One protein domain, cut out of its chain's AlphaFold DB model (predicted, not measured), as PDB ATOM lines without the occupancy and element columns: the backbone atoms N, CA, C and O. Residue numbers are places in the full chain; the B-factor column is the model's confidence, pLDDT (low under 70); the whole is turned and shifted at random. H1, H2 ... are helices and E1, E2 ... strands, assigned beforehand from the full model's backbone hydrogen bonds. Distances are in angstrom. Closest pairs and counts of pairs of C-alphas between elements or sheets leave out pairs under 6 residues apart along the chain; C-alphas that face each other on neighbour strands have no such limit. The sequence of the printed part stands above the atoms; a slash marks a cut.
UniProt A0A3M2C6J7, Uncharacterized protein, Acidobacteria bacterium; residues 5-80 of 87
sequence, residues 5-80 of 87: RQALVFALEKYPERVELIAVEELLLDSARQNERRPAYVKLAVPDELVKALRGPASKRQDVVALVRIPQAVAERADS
ATOM      1  N   ARG A   5     -22.061 -50.068 -13.639       83.19
ATOM      2  CA  ARG A   5     -21.404 -49.357 -14.732       83.19
ATOM      3  C   ARG A   5     -21.507 -50.125 -16.045       83.19
ATOM      4  O   ARG A   5     -21.850 -49.523 -17.052       83.19
ATOM      5  N   GLN A   6     -21.237 -51.429 -16.043       86.44
ATOM      6  CA  GLN A   6     -21.328 -52.263 -17.241       86.44
ATOM      7  C   GLN A   6     -22.764 -52.317 -17.773       86.44
ATOM      8  O   GLN A   6     -22.968 -52.206 -18.977       86.44
ATOM      9  N   ALA A   7     -23.755 -52.435 -16.883       86.19
ATOM     10  CA  ALA A   7     -25.165 -52.410 -17.268       86.19
ATOM     11  C   ALA A   7     -25.570 -51.060 -17.884       86.19
ATOM     12  O   ALA A   7     -26.210 -51.038 -18.933       86.19
ATOM     13  N   LEU A   8     -25.153 -49.946 -17.269       87.06
ATOM     14  CA  LEU A   8     -25.411 -48.600 -17.780       87.06
ATOM     15  C   LEU A   8     -24.754 -48.371 -19.148       87.06
ATOM     16  O   LEU A   8     -25.421 -47.906 -20.066       87.06
ATOM     17  N   VAL A   9     -23.472 -48.723 -19.298       89.25
ATOM     18  CA  VAL A   9     -22.742 -48.593 -20.572       89.25
ATOM     19  C   VAL A   9     -23.426 -49.413 -21.661       89.25
ATOM     20  O   VAL A   9     -23.756 -48.874 -22.709       89.25
ATOM     21  N   PHE A  10     -23.729 -50.686 -21.394       88.75
ATOM     22  CA  PHE A  10     -24.413 -51.546 -22.356       88.75
ATOM     23  C   PHE A  10     -25.781 -50.988 -22.773       88.75
ATOM     24  O   PHE A  10     -26.107 -50.995 -23.960       88.75
ATOM     25  N   ALA A  11     -26.578 -50.500 -21.815       89.25
ATOM     26  CA  ALA A  11     -27.891 -49.927 -22.098       89.25
ATOM     27  C   ALA A  11     -27.784 -48.679 -22.985       89.25
ATOM     28  O   ALA A  11     -28.489 -48.584 -23.986       89.25
ATOM     29  N   LEU A  12     -26.859 -47.769 -22.665       89.31
ATOM     30  CA  LEU A  12     -26.634 -46.549 -23.441       89.31
ATOM     31  C   LEU A  12     -26.045 -46.831 -24.833       89.31
ATOM     32  O   LEU A  12     -26.368 -46.123 -25.779       89.31
ATOM     33  N   GLU A  13     -25.214 -47.865 -24.986       91.00
ATOM     34  CA  GLU A  13     -24.618 -48.230 -26.278       91.00
ATOM     35  C   GLU A  13     -25.582 -48.974 -27.208       91.00
ATOM     36  O   GLU A  13     -25.518 -48.806 -28.426       91.00
ATOM     37  N   LYS A  14     -26.422 -49.865 -26.665       94.00
ATOM     38  CA  LYS A  14     -27.254 -50.775 -27.472       94.00
ATOM     39  C   LYS A  14     -28.700 -50.334 -27.609       94.00
ATOM     40  O   LYS A  14     -29.307 -50.655 -28.626       94.00
ATOM     41  N   TYR A  15     -29.238 -49.652 -26.602       91.81
ATOM     42  CA  TYR A  15     -30.653 -49.294 -26.526       91.81
ATOM     43  C   TYR A  15     -30.870 -47.891 -25.925       91.81
ATOM     44  O   TYR A  15     -31.674 -47.756 -24.996       91.81
ATOM     45  N   PRO A  16     -30.169 -46.840 -26.393       88.06
ATOM     46  CA  PRO A  16     -30.272 -45.500 -25.809       88.06
ATOM     47  C   PRO A  16     -31.708 -44.960 -25.798       88.06
ATOM     48  O   PRO A  16     -32.103 -44.287 -24.855       88.06
ATOM     49  N   GLU A  17     -32.522 -45.303 -26.797       89.50
ATOM     50  CA  GLU A  17     -33.925 -44.892 -26.914       89.50
ATOM     51  C   GLU A  17     -34.853 -45.535 -25.876       89.50
ATOM     52  O   GLU A  17     -35.985 -45.091 -25.693       89.50
ATOM     53  N   ARG A  18     -34.389 -46.598 -25.211       86.38
ATOM     54  CA  ARG A  18     -35.113 -47.285 -24.136       86.38
ATOM     55  C   ARG A  18     -34.643 -46.857 -22.750       86.38
ATOM     56  O   ARG A  18     -35.205 -47.319 -21.761       86.38
ATOM     57  N   VAL A  19     -33.608 -46.020 -22.673       84.06
ATOM     58  CA  VAL A  19     -33.118 -45.470 -21.411       84.06
ATOM     59  C   VAL A  19     -33.890 -44.193 -21.115       84.06
ATOM     60  O   VAL A  19     -33.768 -43.193 -21.817       84.06
ATOM     61  N   GLU A  20     -34.689 -44.228 -20.054       83.19
ATOM     62  CA  GLU A  20     -35.398 -43.051 -19.572       83.19
ATOM     63  C   GLU A  20     -34.443 -42.139 -18.790       83.19
ATOM     64  O   GLU A  20     -33.766 -42.568 -17.850       83.19
ATOM     65  N   LEU A  21     -34.389 -40.867 -19.183       80.38
ATOM     66  CA  LEU A  21     -33.682 -39.811 -18.468       80.38
ATOM     67  C   LEU A  21     -34.714 -38.972 -17.722       80.38
ATOM     68  O   LEU A  21     -35.496 -38.261 -18.345       80.38
ATOM     69  N   ILE A  22     -34.695 -39.047 -16.394       81.00
ATOM     70  CA  ILE A  22     -35.571 -38.248 -15.536       81.00
ATOM     71  C   ILE A  22     -34.700 -37.291 -14.729       81.00
ATOM     72  O   ILE A  22     -33.799 -37.729 -14.005       81.00
ATOM     73  N   ALA A  23     -34.952 -35.987 -14.852       81.81
ATOM     74  CA  ALA A  23     -34.258 -34.989 -14.053       81.81
ATOM     75  C   ALA A  23     -34.687 -35.106 -12.581       81.81
ATOM     76  O   ALA A  23     -35.869 -35.214 -12.259       81.81
ATOM     77  N   VAL A  24     -33.722 -35.090 -11.661       83.81
ATOM     78  CA  VAL A  24     -33.992 -35.266 -10.221       83.81
ATOM     79  C   VAL A  24     -34.868 -34.136  -9.689       83.81
ATOM     80  O   VAL A  24     -35.694 -34.352  -8.806       83.81
ATOM     81  N   GLU A  25     -34.690 -32.940 -10.238       85.19
ATOM     82  CA  GLU A  25     -35.431 -31.726  -9.922       85.19
ATOM     83  C   GLU A  25     -36.932 -31.892 -10.171       85.19
ATOM     84  O   GLU A  25     -37.732 -31.377  -9.393       85.19
ATOM     85  N   GLU A  26     -37.317 -32.655 -11.196       86.94
ATOM     86  CA  GLU A  26     -38.720 -32.949 -11.517       86.94
ATOM     87  C   GLU A  26     -39.357 -33.903 -10.503       86.94
ATOM     88  O   GLU A  26     -40.572 -33.900 -10.303       86.94
ATOM     89  N   LEU A  27     -38.532 -34.706  -9.833       88.19
ATOM     90  CA  LEU A  27     -38.965 -35.664  -8.824       88.19
ATOM     91  C   LEU A  27     -38.854 -35.105  -7.402       88.19
ATOM     92  O   LEU A  27     -39.343 -35.731  -6.467       88.19
ATOM     93  N   LEU A  28     -38.206 -33.960  -7.189       91.69
ATOM     94  CA  LEU A  28     -37.893 -33.466  -5.852       91.69
ATOM     95  C   LEU A  28     -39.151 -33.003  -5.102       91.69
ATOM     96  O   LEU A  28     -39.797 -32.027  -5.466       91.69
ATOM     97  N   LEU A  29     -39.451 -33.667  -3.988       93.06
ATOM     98  CA  LEU A  29     -40.526 -33.279  -3.070       93.06
ATOM     99  C   LEU A  29     -40.019 -32.393  -1.934       93.06
ATOM    100  O   LEU A  29     -40.682 -31.446  -1.525       93.06
ATOM    101  N   ASP A  30     -38.869 -32.753  -1.370       93.12
ATOM    102  CA  ASP A  30     -38.312 -32.106  -0.186       93.12
ATOM    103  C   ASP A  30     -36.814 -32.395  -0.099       93.12
ATOM    104  O   ASP A  30     -36.325 -33.409  -0.601       93.12
ATOM    105  N   SER A  31     -36.072 -31.533   0.581       92.62
ATOM    106  CA  SER A  31     -34.671 -31.779   0.892       92.62
ATOM    107  C   SER A  31     -34.292 -31.143   2.217       92.62
ATOM    108  O   SER A  31     -34.799 -30.092   2.607       92.62
ATOM    109  N   ALA A  32     -33.337 -31.757   2.905       93.31
ATOM    110  CA  ALA A  32     -32.712 -31.138   4.057       93.31
ATOM    111  C   ALA A  32     -31.198 -31.213   3.949       93.31
ATOM    112  O   ALA A  32     -30.623 -32.227   3.555       93.31
ATOM    113  N   ARG A  33     -30.552 -30.128   4.375       93.56
ATOM    114  CA  ARG A  33     -29.106 -30.095   4.584       93.56
ATOM    115  C   ARG A  33     -28.738 -30.879   5.840       93.56
ATOM    116  O   ARG A  33     -29.520 -30.956   6.794       93.56
ATOM    117  N   GLN A  34     -27.520 -31.408   5.831       94.88
ATOM    118  CA  GLN A  34     -26.913 -32.059   6.984       94.88
ATOM    119  C   GLN A  34     -26.775 -31.078   8.155       94.88
ATOM    120  O   GLN A  34     -26.420 -29.915   7.963       94.88
ATOM    121  N   ASN A  35     -27.033 -31.565   9.368       93.31
ATOM    122  CA  ASN A  35     -26.674 -30.907  10.623       93.31
ATOM    123  C   ASN A  35     -26.326 -31.961  11.693       93.31
ATOM    124  O   ASN A  35     -26.333 -33.157  11.410       93.31
ATOM    125  N   GLU A  36     -26.042 -31.533  12.924       92.25
ATOM    126  CA  GLU A  36     -25.665 -32.433  14.030       92.25
ATOM    127  C   GLU A  36     -26.727 -33.492  14.375       92.25
ATOM    128  O   GLU A  36     -26.400 -34.542  14.917       92.25
ATOM    129  N   ARG A  37     -28.003 -33.232  14.069       92.06
ATOM    130  CA  ARG A  37     -29.141 -34.090  14.435       92.06
ATOM    131  C   ARG A  37     -29.677 -34.930  13.276       92.06
ATOM    132  O   ARG A  37     -30.453 -35.848  13.522       92.06
ATOM    133  N   ARG A  38     -29.332 -34.612  12.023       88.75
ATOM    134  CA  ARG A  38     -29.815 -35.344  10.840       88.75
ATOM    135  C   ARG A  38     -28.827 -35.305   9.668       88.75
ATOM    136  O   ARG A  38     -28.244 -34.250   9.398       88.75
ATOM    137  N   PRO A  39     -28.692 -36.411   8.916       92.69
ATOM    138  CA  PRO A  39     -27.968 -36.402   7.652       92.69
ATOM    139  C   PRO A  39     -28.708 -35.562   6.601       92.69
ATOM    140  O   PRO A  39     -29.907 -35.289   6.727       92.69
ATOM    141  N   ALA A  40     -27.985 -35.162   5.555       94.50
ATOM    142  CA  ALA A  40     -28.618 -34.596   4.372       94.50
ATOM    143  C   ALA A  40     -29.515 -35.646   3.701       94.50
ATOM    144  O   ALA A  40     -29.162 -36.826   3.655       94.50
ATOM    145  N   TYR A  41     -30.654 -35.215   3.167       91.31
ATOM    146  CA  TYR A  41     -31.538 -36.081   2.392       91.31
ATOM    147  C   TYR A  41     -32.231 -35.312   1.271       91.31
ATOM    148  O   TYR A  41     -32.412 -34.095   1.345       91.31
ATOM    149  N   VAL A  42     -32.681 -36.067   0.275       90.56
ATOM    150  CA  VAL A  42     -33.673 -35.656  -0.719       90.56
ATOM    151  C   VAL A  42     -34.834 -36.645  -0.658       90.56
ATOM    152  O   VAL A  42     -34.620 -37.844  -0.477       90.56
ATOM    153  N   LYS A  43     -36.064 -36.150  -0.757       92.12
ATOM    154  CA  LYS A  43     -37.265 -36.965  -0.944       92.12
ATOM    155  C   LYS A  43     -37.689 -36.816  -2.389       92.12
ATOM    156  O   LYS A  43     -37.869 -35.692  -2.849       92.12
ATOM    157  N   LEU A  44     -37.850 -37.942  -3.070       90.88
ATOM    158  CA  LEU A  44     -38.242 -37.981  -4.470       90.88
ATOM    159  C   LEU A  44     -39.637 -38.595  -4.599       90.88
ATOM    160  O   LEU A  44     -39.933 -39.601  -3.947       90.88
ATOM    161  N   ALA A  45     -40.479 -38.003  -5.438       90.38
ATOM    162  CA  ALA A  45     -41.624 -38.668  -6.027       90.38
ATOM    163  C   ALA A  45     -41.085 -39.675  -7.040       90.38
ATOM    164  O   ALA A  45     -40.225 -39.350  -7.846       90.38
ATOM    165  N   VAL A  46     -41.552 -40.912  -6.983       84.94
ATOM    166  CA  VAL A  46     -41.100 -41.971  -7.886       84.94
ATOM    167  C   VAL A  46     -42.312 -42.674  -8.486       84.94
ATOM    168  O   VAL A  46     -43.336 -42.765  -7.801       84.94
ATOM    169  N   PRO A  47     -42.224 -43.177  -9.732       84.12
ATOM    170  CA  PRO A  47     -43.310 -43.935 -10.341       84.12
ATOM    171  C   PRO A  47     -43.746 -45.118  -9.469       84.12
ATOM    172  O   PRO A  47     -42.920 -45.787  -8.843       84.12
ATOM    173  N   ASP A  48     -45.048 -45.401  -9.448       85.44
ATOM    174  CA  ASP A  48     -45.638 -46.438  -8.591       85.44
ATOM    175  C   ASP A  48     -45.027 -47.829  -8.849       85.44
ATOM    176  O   ASP A  48     -44.722 -48.568  -7.913       85.44
ATOM    177  N   GLU A  49     -44.733 -48.155 -10.110       81.12
ATOM    178  CA  GLU A  49     -44.075 -49.415 -10.483       81.12
ATOM    179  C   GLU A  49     -42.671 -49.553  -9.879       81.12
ATOM    180  O   GLU A  49     -42.312 -50.628  -9.388       81.12
ATOM    181  N   LEU A  50     -41.909 -48.457  -9.792       79.50
ATOM    182  CA  LEU A  50     -40.609 -48.459  -9.120       79.50
ATOM    183  C   LEU A  50     -40.771 -48.738  -7.618       79.50
ATOM    184  O   LEU A  50     -40.048 -49.559  -7.049       79.50
ATOM    185  N   VAL A  51     -41.755 -48.108  -6.969       81.25
ATOM    186  CA  VAL A  51     -42.057 -48.344  -5.547       81.25
ATOM    187  C   VAL A  51     -42.464 -49.797  -5.306       81.25
ATOM    188  O   VAL A  51     -42.013 -50.406  -4.332       81.25
ATOM    189  N   LYS A  52     -43.292 -50.373  -6.184       80.25
ATOM    190  CA  LYS A  52     -43.708 -51.782  -6.118       80.25
ATOM    191  C   LYS A  52     -42.513 -52.724  -6.245       80.25
ATOM    192  O   LYS A  52     -42.390 -53.643  -5.433       80.25
ATOM    193  N   ALA A  53     -41.606 -52.468  -7.190       73.81
ATOM    194  CA  ALA A  53     -40.406 -53.278  -7.399       73.81
ATOM    195  C   ALA A  53     -39.463 -53.280  -6.179       73.81
ATOM    196  O   ALA A  53     -38.838 -54.296  -5.870       73.81
ATOM    197  N   LEU A  54     -39.393 -52.168  -5.435       72.94
ATOM    198  CA  LEU A  54     -38.563 -52.054  -4.230       72.94
ATOM    199  C   LEU A  54     -39.093 -52.850  -3.025       72.94
ATOM    200  O   LEU A  54     -38.309 -53.182  -2.137       72.94
ATOM    201  N   ARG A  55     -40.395 -53.169  -2.980       68.75
ATOM    202  CA  ARG A  55     -41.037 -53.876  -1.850       68.75
ATOM    203  C   ARG A  55     -40.816 -55.400  -1.846       68.75
ATOM    204  O   ARG A  55     -41.202 -56.053  -0.879       68.75
ATOM    205  N   GLY A  56     -40.229 -55.981  -2.897       63.97
ATOM    206  CA  GLY A  56     -40.002 -57.429  -3.028       63.97
ATOM    207  C   GLY A  56     -38.601 -57.911  -2.604       63.97
ATOM    208  O   GLY A  56     -37.698 -57.100  -2.386       63.97
ATOM    209  N   PRO A  57     -38.370 -59.241  -2.519       62.88
ATOM    210  CA  PRO A  57     -37.039 -59.806  -2.289       62.88
ATOM    211  C   PRO A  57     -36.051 -59.330  -3.360       62.88
ATOM    212  O   PRO A  57     -36.376 -59.332  -4.549       62.88
ATOM    213  N   ALA A  58     -34.827 -58.976  -2.955       60.22
ATOM    214  CA  ALA A  58     -33.809 -58.373  -3.826       60.22
ATOM    215  C   ALA A  58     -33.486 -59.186  -5.100       60.22
ATOM    216  O   ALA A  58     -32.987 -58.628  -6.073       60.22
ATOM    217  N   SER A  59     -33.797 -60.483  -5.110       55.31
ATOM    218  CA  SER A  59     -33.584 -61.422  -6.215       55.31
ATOM    219  C   SER A  59     -34.595 -61.321  -7.367       55.31
ATOM    220  O   SER A  59     -34.384 -61.962  -8.392       55.31
ATOM    221  N   LYS A  60     -35.672 -60.530  -7.237       54.91
ATOM    222  CA  LYS A  60     -36.652 -60.268  -8.314       54.91
ATOM    223  C   LYS A  60     -36.552 -58.857  -8.912       54.91
ATOM    224  O   LYS A  60     -37.488 -58.409  -9.566       54.91
ATOM    225  N   ARG A  61     -35.446 -58.140  -8.688       59.12
ATOM    226  CA  ARG A  61     -35.210 -56.843  -9.343       59.12
ATOM    227  C   ARG A  61     -34.888 -57.089 -10.816       59.12
ATOM    228  O   ARG A  61     -33.803 -57.570 -11.125       59.12
ATOM    229  N   GLN A  62     -35.857 -56.827 -11.690       65.19
ATOM    230  CA  GLN A  62     -35.675 -56.914 -13.143       65.19
ATOM    231  C   GLN A  62     -34.906 -55.699 -13.673       65.19
ATOM    232  O   GLN A  62     -34.076 -55.852 -14.566       65.19
ATOM    233  N   ASP A  63     -35.095 -54.539 -13.042       70.31
ATOM    234  CA  ASP A  63     -34.519 -53.280 -13.500       70.31
ATOM    235  C   ASP A  63     -33.339 -52.826 -12.633       70.31
ATOM    236  O   ASP A  63     -33.337 -52.939 -11.400       70.31
ATOM    237  N   VAL A  64     -32.324 -52.280 -13.302       72.25
ATOM    238  CA  VAL A  64     -31.198 -51.596 -12.667       72.25
ATOM    239  C   VAL A  64     -31.554 -50.121 -12.524       72.25
ATOM    240  O   VAL A  64     -31.717 -49.422 -13.517       72.25
ATOM    241  N   VAL A  65     -31.642 -49.641 -11.283       75.25
ATOM    242  CA  VAL A  65     -31.982 -48.246 -10.972       75.25
ATOM    243  C   VAL A  65     -30.766 -47.578 -10.352       75.25
ATOM    244  O   VAL A  65     -30.260 -48.033  -9.322       75.25
ATOM    245  N   ALA A  66     -30.281 -46.511 -10.982       76.69
ATOM    246  CA  ALA A  66     -29.086 -45.799 -10.555       76.69
ATOM    247  C   ALA A  66     -29.294 -44.284 -10.632       76.69
ATOM    248  O   ALA A  66     -29.807 -43.768 -11.619       76.69
ATOM    249  N   LEU A  67     -28.834 -43.574  -9.599       79.62
ATOM    250  CA  LEU A  67     -28.674 -42.125  -9.632       79.62
ATOM    251  C   LEU A  67     -27.244 -41.814 -10.081       79.62
ATOM    252  O   LEU A  67     -26.288 -42.142  -9.372       79.62
ATOM    253  N   VAL A  68     -27.088 -41.207 -11.256       79.81
ATOM    254  CA  VAL A  68     -25.773 -40.928 -11.846       79.81
ATOM    255  C   VAL A  68     -25.465 -39.442 -11.740       79.81
ATOM    256  O   VAL A  68     -26.273 -38.596 -12.102       79.81
ATOM    257  N   ARG A  69     -24.257 -39.121 -11.272       78.56
ATOM    258  CA  ARG A  69     -23.709 -37.764 -11.315       78.56
ATOM    259  C   ARG A  69     -22.591 -37.713 -12.345       78.56
ATOM    260  O   ARG A  69     -21.555 -38.346 -12.146       78.56
ATOM    261  N   ILE A  70     -22.770 -36.916 -13.389       75.25
ATOM    262  CA  ILE A  70     -21.725 -36.624 -14.372       75.25
ATOM    263  C   ILE A  70     -21.085 -35.285 -13.983       75.25
ATOM    264  O   ILE A  70     -21.805 -34.302 -13.814       75.25
ATOM    265  N   PRO A  71     -19.758 -35.212 -13.780       78.62
ATOM    266  CA  PRO A  71     -19.090 -33.937 -13.542       78.62
ATOM    267  C   PRO A  71     -19.309 -32.973 -14.711       78.62
ATOM    268  O   PRO A  71     -19.251 -33.391 -15.864       78.62
ATOM    269  N   GLN A  72     -19.471 -31.681 -14.419       76.62
ATOM    270  CA  GLN A  72     -19.712 -30.647 -15.432       76.62
ATOM    271  C   GLN A  72     -18.693 -30.694 -16.583       76.62
ATOM    272  O   GLN A  72     -19.085 -30.763 -17.739       76.62
ATOM    273  N   ALA A  73     -17.397 -30.803 -16.277       78.44
ATOM    274  CA  ALA A  73     -16.337 -30.890 -17.289       78.44
ATOM    275  C   ALA A  73     -16.425 -32.129 -18.206       78.44
ATOM    276  O   ALA A  73     -15.813 -32.147 -19.272       78.44
ATOM    277  N   VAL A  74     -17.129 -33.185 -17.786       76.25
ATOM    278  CA  VAL A  74     -17.404 -34.372 -18.612       76.25
ATOM    279  C   VAL A  74     -18.671 -34.154 -19.436       76.25
ATOM    280  O   VAL A  74     -18.676 -34.477 -20.618       76.25
ATOM    281  N   ALA A  75     -19.713 -33.562 -18.845       72.62
ATOM    282  CA  ALA A  75     -20.951 -33.225 -19.547       72.62
ATOM    283  C   ALA A  75     -20.704 -32.229 -20.694       72.62
ATOM    284  O   ALA A  75     -21.130 -32.468 -21.817       72.62
ATOM    285  N   GLU A  76     -19.913 -31.182 -20.455       78.38
ATOM    286  CA  GLU A  76     -19.545 -30.174 -21.463       78.38
ATOM    287  C   GLU A  76     -18.736 -30.756 -22.635       78.38
ATOM    288  O   GLU A  76     -18.721 -30.198 -23.731       78.38
ATOM    289  N   ARG A  77     -18.063 -31.896 -22.432       72.25
ATOM    290  CA  ARG A  77     -17.355 -32.602 -23.507       72.25
ATOM    291  C   ARG A  77     -18.287 -33.423 -24.390       72.25
ATOM    292  O   ARG A  77     -17.927 -33.654 -25.536       72.25
ATOM    293  N   ALA A  78     -19.457 -33.830 -23.897       61.06
ATOM    294  CA  ALA A  78     -20.424 -34.589 -24.690       61.06
ATOM    295  C   ALA A  78     -20.997 -33.758 -25.855       61.06
ATOM    296  O   ALA A  78     -21.242 -34.301 -26.930       61.06
ATOM    297  N   ASP A  79     -21.119 -32.440 -25.674       52.47
ATOM    298  CA  ASP A  79     -21.544 -31.498 -26.721       52.47
ATOM    299  C   ASP A  79     -20.383 -31.020 -27.617       52.47
ATOM    300  O   ASP A  79     -20.591 -30.410 -28.672       52.47
ATOM    301  N   SER A  80     -19.140 -31.303 -27.223       51.75
ATOM    302  CA  SER A  80     -17.946 -30.875 -27.945       51.75
ATOM    303  C   SER A  80     -17.577 -31.902 -29.016       51.75
ATOM    304  O   SER A  80     -16.982 -32.937 -28.740       51.75
TER     305      SER A  80
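AT A GLANCE: This is residues 5 to 80 of the 87 residues of an uncharacterized protein of Acidobacteria bacterium (UniProt A0A3M2C6J7). A loose, open frame: a small two-stranded hairpin, E1 and E2, with the short helix H2 at its base, makes one end of the longest axis, and H1 makes the other. The long stretch of residues 55 to 71 runs through the middle between them, from H3 on one side to H4 on the opposite side, where residues 69 to 80 stick out. The printed part has 76 residues, with named elements in the order H1, H2, E1, E2, H3, H4, and the sheet E1 - E2 is antiparallel. The class is mixed, helices and strands, with 37 residues in named elements, under half. The whole is loose, with a radius of gyration of the C-alphas of 15.8 A and spans of 43 by 36 by 21 A.

IN THESE COORDINATES: E1 is residues 28 to 32, 11.4 A long, from C-alpha 28 at (-37.893, -33.466, -5.852), and E2 is residues 41 to 44, 9.8 A. H2 is residues 24 to 27. H3 is residues 48 to 54, 10.0 A. H1 is residues 5 to 14, 14.1 A, from C-alpha 5 at (-21.404, -49.357, -14.732). H4 is residues 72 to 78, 10.1 A, to C-alpha 78 at (-20.424, -34.589, -24.690).

HOW THE PARTS SIT: E1 and E2 form a hairpin at 169 degrees, with N 29 and O 43 at 2.8 A and N 41 and O 32 at 3.0 A, within hydrogen-bond range. The closest C-alphas of H2 and E2 are those of Leu 27 and Leu 44, 5.0 A apart. The four helices are apart from one another. Every O i to N i+4 pair is within hydrogen-bond range in H1 and H3, against 2 of 3 in H4; H2 is too short for such a pair.

THE WHOLE: The two C-alphas farthest apart, of Lys 14 and Glu 36, are 45.4 A apart. The printed part has no cut. The link from H3 to H4 is long, with 17 residues. Residues 34 to 39, 54 to 60 and 69 to 80 stand free. The mean pLDDT of the printed part is 81.3; residues 55 to 62 and 78 to 80 are under 70.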